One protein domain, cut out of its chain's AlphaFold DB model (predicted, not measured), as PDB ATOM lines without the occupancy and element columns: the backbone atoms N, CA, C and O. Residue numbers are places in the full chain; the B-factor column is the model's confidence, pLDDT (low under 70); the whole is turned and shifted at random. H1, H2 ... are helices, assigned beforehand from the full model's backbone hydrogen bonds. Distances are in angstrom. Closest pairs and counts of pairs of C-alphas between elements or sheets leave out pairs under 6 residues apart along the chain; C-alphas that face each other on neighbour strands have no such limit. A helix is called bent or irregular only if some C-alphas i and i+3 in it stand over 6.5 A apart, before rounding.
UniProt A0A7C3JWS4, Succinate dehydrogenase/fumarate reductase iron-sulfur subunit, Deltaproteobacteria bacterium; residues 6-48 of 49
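What this domain is: This is residues 6 to 48 of the 49 residues of the protein "Succinate dehydrogenase/fumarate reductase iron-sulfur subunit" of Deltaproteobacteria bacterium (UniProt A0A7C3JWS4). The model is a long, thin rod: the helix H2 and, after it, the shorter helix H3 follow each other end to end along the length, and at the other end of H2 the chain folds back in a hook made of the small helix H1 and the link that follows it. H2 has a kink along its way, and no helix packs side by side with another. The printed part has 43 residues with three named helices, H1, H2 and H3 in that order, and no named strand; the class is all helix. It is extended, with a radius of gyration of the C-alphas of 15.9 A, and the C-alphas span 47 by 16 by 12 A along their three main axes.

How they stand to each other: H2, residues 21 to 36, is the longest helix and has a kink of 33 degrees near residue 28. It is irregular, but only just: C-alphas 23 and 26 are 6.9 A apart. H3, residues 38 to 46, and H2 meet only through their link, and they are near each other, with 5 pairs of C-alphas within 10 A. H1, residues 6 to 11, is close to H2 but not clearly touching; the closest C-alphas of the two are those of Thr 6 and Asp 21, 7.0 A apart. H1 and H2 run opposite ways at a steep tilt of 69.5 degrees, only just short of about perpendicular. Their centres are 16.9 A apart. H1 and H3 are apart. In H1 and H3 every O i to N i+4 pair is within hydrogen-bond range; in H2 it is 10 of 12.

Where its parts are: H2 runs from C-alpha 21 at (-4.847, -29.496, -43.108) to C-alpha 36 at (-6.250, -40.938, -26.680), 20.1 A. H3 begins at Pro 38 and ends at Phe 46, with C-alpha 46 at (-8.250, -56.780, -20.461), and is 12.2 A long. H1 begins at C-alpha 6, at (0.597, -25.382, -41.466), and ends at Glu 11, 8.6 A from first to last C-alpha.

The domain as a whole: The two C-alphas farthest apart are those of His 16 and Ala 48, at 47.6 A, and the first and last printed C-alphas, those of Thr 6 and Ala 48, are 40.4 A apart. Residues 11 to 16, 30 to 36 and 38 to 48 stand free. The link from H2 to H3, one residue, is tight; the link from H1 to H2, nine residues, is short. The printed part has no cut. Its mean pLDDT is 83.1, and residues 47 to 48 are under 70.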
ATOM      1  N   THR A   6       0.352 -25.359 -40.017       87.94
ATOM      2  CA  THR A   6       0.597 -25.382 -41.466       87.94
ATOM      3  C   THR A   6       1.567 -24.272 -41.851       87.94
ATOM      4  O   THR A   6       2.549 -24.533 -42.540       87.94
ATOM      5  N   LYS A   7       1.372 -23.058 -41.319       85.50
ATOM      6  CA  LYS A   7       2.294 -21.930 -41.522       85.50
ATOM      7  C   LYS A   7       3.653 -22.160 -40.876       85.50
ATOM      8  O   LYS A   7       4.658 -21.979 -41.547       85.50
ATOM      9  N   CYS A   8       3.678 -22.584 -39.615       86.06
ATOM     10  CA  CYS A   8       4.927 -22.787 -38.885       86.06
ATOM     11  C   CYS A   8       5.789 -23.865 -39.557       86.06
ATOM     12  O   CYS A   8       6.979 -23.663 -39.758       86.06
ATOM     13  N   CYS A   9       5.192 -24.976 -39.994       85.69
ATOM     14  CA  CYS A   9       5.933 -26.006 -40.714       85.69
ATOM     15  C   CYS A   9       6.311 -25.585 -42.144       85.69
ATOM     16  O   CYS A   9       7.370 -25.989 -42.605       85.69
ATOM     17  N   THR A  10       5.497 -24.771 -42.827       87.31
ATOM     18  CA  THR A  10       5.835 -24.256 -44.170       87.31
ATOM     19  C   THR A  10       6.983 -23.240 -44.111       87.31
ATOM     20  O   THR A  10       7.881 -23.313 -44.939       87.31
ATOM     21  N   GLU A  11       7.010 -22.344 -43.115       86.81
ATOM     22  CA  GLU A  11       8.090 -21.354 -42.926       86.81
ATOM     23  C   GLU A  11       9.459 -21.995 -42.687       86.81
ATOM     24  O   GLU A  11      10.468 -21.476 -43.153       86.81
ATOM     25  N   VAL A  12       9.507 -23.121 -41.967       89.75
ATOM     26  CA  VAL A  12      10.773 -23.827 -41.707       89.75
ATOM     27  C   VAL A  12      11.151 -24.802 -42.821       89.75
ATOM     28  O   VAL A  12      12.236 -25.380 -42.775       89.75
ATOM     29  N   CYS A  13      10.260 -25.054 -43.785       84.81
ATOM     30  CA  CYS A  13      10.482 -26.080 -44.791       84.81
ATOM     31  C   CYS A  13      11.414 -25.550 -45.894       84.81
ATOM     32  O   CYS A  13      11.038 -24.617 -46.607       84.81
ATOM     33  N   PRO A  14      12.599 -26.154 -46.102       88.62
ATOM     34  CA  PRO A  14      13.563 -25.680 -47.099       88.62
ATOM     35  C   PRO A  14      13.040 -25.782 -48.542       88.62
ATOM     36  O   PRO A  14      13.452 -25.010 -49.398       88.62
ATOM     37  N   GLU A  15      12.078 -26.676 -48.786       89.12
ATOM     38  CA  GLU A  15      11.458 -26.929 -50.094       89.12
ATOM     39  C   GLU A  15      10.173 -26.104 -50.330       89.12
ATOM     40  O   GLU A  15       9.494 -26.299 -51.335       89.12
ATOM     41  N   HIS A  16       9.788 -25.216 -49.397       80.88
ATOM     42  CA  HIS A  16       8.569 -24.385 -49.482       80.88
ATOM     43  C   HIS A  16       7.276 -25.172 -49.799       80.88
ATOM     44  O   HIS A  16       6.357 -24.685 -50.459       80.88
ATOM     45  N   ILE A  17       7.176 -26.410 -49.309       84.62
ATOM     46  CA  ILE A  17       6.002 -27.257 -49.531       84.62
ATOM     47  C   ILE A  17       4.845 -26.740 -48.674       84.62
ATOM     48  O   ILE A  17       4.926 -26.708 -47.446       84.62
ATOM     49  N   HIS A  18       3.737 -26.380 -49.322       84.06
ATOM     50  CA  HIS A  18       2.523 -25.955 -48.636       84.06
ATOM     51  C   HIS A  18       1.810 -27.147 -48.003       84.06
ATOM     52  O   HIS A  18       1.228 -27.992 -48.687       84.06
ATOM     53  N   ILE A  19       1.824 -27.194 -46.674       86.88
ATOM     54  CA  ILE A  19       1.112 -28.226 -45.929       86.88
ATOM     55  C   ILE A  19      -0.362 -27.834 -45.820       86.88
ATOM     56  O   ILE A  19      -0.699 -26.769 -45.307       86.88
ATOM     57  N   THR A  20      -1.244 -28.714 -46.285       86.81
ATOM     58  CA  THR A  20      -2.694 -28.563 -46.135       86.81
ATOM     59  C   THR A  20      -3.178 -29.299 -44.891       86.81
ATOM     60  O   THR A  20      -2.590 -30.304 -44.485       86.81
ATOM     61  N   ASP A  21      -4.273 -28.838 -44.289       85.75
ATOM     62  CA  ASP A  21      -4.847 -29.496 -43.108       85.75
ATOM     63  C   ASP A  21      -5.207 -30.964 -43.381       85.75
ATOM     64  O   ASP A  21      -4.991 -31.824 -42.530       85.75
ATOM     65  N   ASN A  22      -5.629 -31.276 -44.611       85.94
ATOM     66  CA  ASN A  22      -5.909 -32.643 -45.054       85.94
ATOM     67  C   ASN A  22      -4.655 -33.531 -45.065       85.94
ATOM     68  O   ASN A  22      -4.720 -34.697 -44.682       85.94
ATOM     69  N   ALA A  23      -3.500 -32.980 -45.448       85.12
ATOM     70  CA  ALA A  23      -2.227 -33.697 -45.398       85.12
ATOM     71  C   ALA A  23      -1.736 -33.928 -43.953       85.12
ATOM     72  O   ALA A  23      -0.938 -34.833 -43.704       85.12
ATOM     73  N   ILE A  24      -2.227 -33.142 -42.988       90.25
ATOM     74  CA  ILE A  24      -1.908 -33.277 -41.560       90.25
ATOM     75  C   ILE A  24      -2.790 -34.305 -40.841       90.25
ATOM     76  O   ILE A  24      -2.351 -34.834 -39.818       90.25
ATOM     77  N   ILE A  25      -3.981 -34.638 -41.351       90.81
ATOM     78  CA  ILE A  25      -4.885 -35.644 -40.758       90.81
ATOM     79  C   ILE A  25      -4.144 -36.928 -40.347       90.81
ATOM     80  O   ILE A  25      -4.162 -37.238 -39.158       90.81
ATOM     81  N   PRO A  26      -3.379 -37.616 -41.220       89.25
ATOM     82  CA  PRO A  26      -2.699 -38.858 -40.834       89.25
ATOM     83  C   PRO A  26      -1.590 -38.657 -39.788       89.25
ATOM     84  O   PRO A  26      -1.177 -39.596 -39.107       89.25
ATOM     85  N   LEU A  27      -1.045 -37.448 -39.650       87.50
ATOM     86  CA  LEU A  27      -0.121 -37.114 -38.561       87.50
ATOM     87  C   LEU A  27      -0.878 -36.903 -37.249       87.50
ATOM     88  O   LEU A  27      -0.413 -37.340 -36.198       87.50
ATOM     89  N   LYS A  28      -2.031 -36.236 -37.306       85.81
ATOM     90  CA  LYS A  28      -2.864 -35.972 -36.133       85.81
ATOM     91  C   LYS A  28      -3.534 -37.231 -35.620       85.81
ATOM     92  O   LYS A  28      -3.458 -37.461 -34.420       85.81
ATOM     93  N   GLU A  29      -4.084 -38.057 -36.499       91.81
ATOM     94  CA  GLU A  29      -4.665 -39.352 -36.145       91.81
ATOM     95  C   GLU A  29      -3.632 -40.225 -35.433       91.81
ATOM     96  O   GLU A  29      -3.883 -40.623 -34.308       91.81
ATOM     97  N   ARG A  30      -2.393 -40.346 -35.937       87.69
ATOM     98  CA  ARG A  30      -1.322 -41.084 -35.228       87.69
ATOM     99  C   ARG A  30      -1.023 -40.578 -33.812       87.69
ATOM    100  O   ARG A  30      -0.646 -41.358 -32.935       87.69
ATOM    101  N   VAL A  31      -1.105 -39.267 -33.586       88.19
ATOM    102  CA  VAL A  31      -0.929 -38.680 -32.246       88.19
ATOM    103  C   VAL A  31      -2.145 -39.000 -31.383       88.19
ATOM    104  O   VAL A  31      -1.986 -39.421 -30.239       88.19
ATOM    105  N   VAL A  32      -3.348 -38.839 -31.928       87.31
ATOM    106  CA  VAL A  32      -4.597 -39.165 -31.238       87.31
ATOM    107  C   VAL A  32      -4.632 -40.644 -30.863       87.31
ATOM    108  O   VAL A  32      -4.855 -40.947 -29.697       87.31
ATOM    109  N   ASP A  33      -4.278 -41.545 -31.770       83.88
ATOM    110  CA  ASP A  33      -4.212 -42.984 -31.522       83.88
ATOM    111  C   ASP A  33      -3.254 -43.315 -30.369       83.88
ATOM    112  O   ASP A  33      -3.564 -44.102 -29.477       83.88
ATOM    113  N   ARG A  34      -2.081 -42.669 -30.323       83.31
ATOM    114  CA  ARG A  34      -1.092 -42.915 -29.260       83.31
ATOM    115  C   ARG A  34      -1.555 -42.434 -27.885       83.31
ATOM    116  O   ARG A  34      -1.254 -43.090 -26.888       83.31
ATOM    117  N   TYR A  35      -2.178 -41.261 -27.815       81.00
ATOM    118  CA  TYR A  35      -2.457 -40.591 -26.540       81.00
ATOM    119  C   TYR A  35      -3.887 -40.787 -26.046       81.00
ATOM    120  O   TYR A  35      -4.124 -40.748 -24.838       81.00
ATOM    121  N   TYR A  36      -4.826 -41.001 -26.959       80.81
ATOM    122  CA  TYR A  36      -6.250 -40.938 -26.680       80.81
ATOM    123  C   TYR A  36      -7.025 -42.176 -27.106       80.81
ATOM    124  O   TYR A  36      -8.184 -42.225 -26.717       80.81
ATOM    125  N   ASP A  37      -6.448 -43.163 -27.812       81.94
ATOM    126  CA  ASP A  37      -7.193 -44.371 -28.198       81.94
ATOM    127  C   ASP A  37      -7.643 -45.161 -26.951       81.94
ATOM    128  O   ASP A  37      -6.844 -45.853 -26.296       81.94
ATOM    129  N   PRO A  38      -8.936 -45.070 -26.584       72.44
ATOM    130  CA  PRO A  38      -9.445 -45.727 -25.396       72.44
ATOM    131  C   PRO A  38      -9.543 -47.239 -25.611       72.44
ATOM    132  O   PRO A  38      -9.508 -47.986 -24.634       72.44
ATOM    133  N   ILE A  39      -9.613 -47.701 -26.865       79.44
ATOM    134  CA  ILE A  39      -9.715 -49.113 -27.229       79.44
ATOM    135  C   ILE A  39      -8.373 -49.793 -26.980       79.44
ATOM    136  O   ILE A  39      -8.326 -50.805 -26.280       79.44
ATOM    137  N   ALA A  40      -7.268 -49.203 -27.446       76.19
ATOM    138  CA  ALA A  40      -5.926 -49.709 -27.153       76.19
ATOM    139  C   ALA A  40      -5.649 -49.776 -25.639       76.19
ATOM    140  O   ALA A  40      -5.055 -50.741 -25.144       76.19
ATOM    141  N   LYS A  41      -6.110 -48.778 -24.872       77.62
ATOM    142  CA  LYS A  41      -5.982 -48.765 -23.407       77.62
ATOM    143  C   LYS A  41      -6.831 -49.852 -22.740       77.62
ATOM    144  O   LYS A  41      -6.354 -50.517 -21.820       77.62
ATOM    145  N   LEU A  42      -8.059 -50.055 -23.211       77.75
ATOM    146  CA  LEU A  42      -8.973 -51.074 -22.696       77.75
ATOM    147  C   LEU A  42      -8.468 -52.490 -23.005       77.75
ATOM    148  O   LEU A  42      -8.425 -53.325 -22.108       77.75
ATOM    149  N   LEU A  43      -7.991 -52.743 -24.226       79.31
ATOM    150  CA  LEU A  43      -7.386 -54.020 -24.620       79.31
ATOM    151  C   LEU A  43      -6.158 -54.370 -23.770       79.31
ATOM    152  O   LEU A  43      -6.013 -55.517 -23.350       79.31
ATOM    153  N   ARG A  44      -5.306 -53.385 -23.456       72.25
ATOM    154  CA  ARG A  44      -4.169 -53.577 -22.537       72.25
ATOM    155  C   ARG A  44      -4.610 -53.943 -21.120       72.25
ATOM    156  O   ARG A  44      -3.956 -54.761 -20.487       72.25
ATOM    157  N   LEU A  45      -5.702 -53.359 -20.630       75.94
ATOM    158  CA  LEU A  45      -6.253 -53.685 -19.311       75.94
ATOM    159  C   LEU A  45      -6.921 -55.068 -19.282       75.94
ATOM    160  O   LEU A  45      -6.798 -55.772 -18.285       75.94
ATOM    161  N   PHE A  46      -7.597 -55.470 -20.361       74.69
ATOM    162  CA  PHE A  46      -8.250 -56.780 -20.461       74.69
ATOM    163  C   PHE A  46      -7.280 -57.932 -20.753       74.69
ATOM    164  O   PHE A  46      -7.524 -59.030 -20.275       74.69
ATOM    165  N   SER A  47      -6.173 -57.705 -21.474       65.00
ATOM    166  CA  SER A  47      -5.124 -58.728 -21.679       65.00
ATOM    167  C   SER A  47      -4.218 -58.943 -20.461       65.00
ATOM    168  O   SER A  47      -3.426 -59.878 -20.451       65.00
ATOM    169  N   ALA A  48      -4.286 -58.071 -19.451       60.38
ATOM    170  CA  ALA A  48      -3.512 -58.188 -18.214       60.38
ATOM    171  C   ALA A  48      -4.249 -58.970 -17.106       60.38
ATOM    172  O   ALA A  48      -3.820 -58.943 -15.952       60.38
TER     173      ALA A  48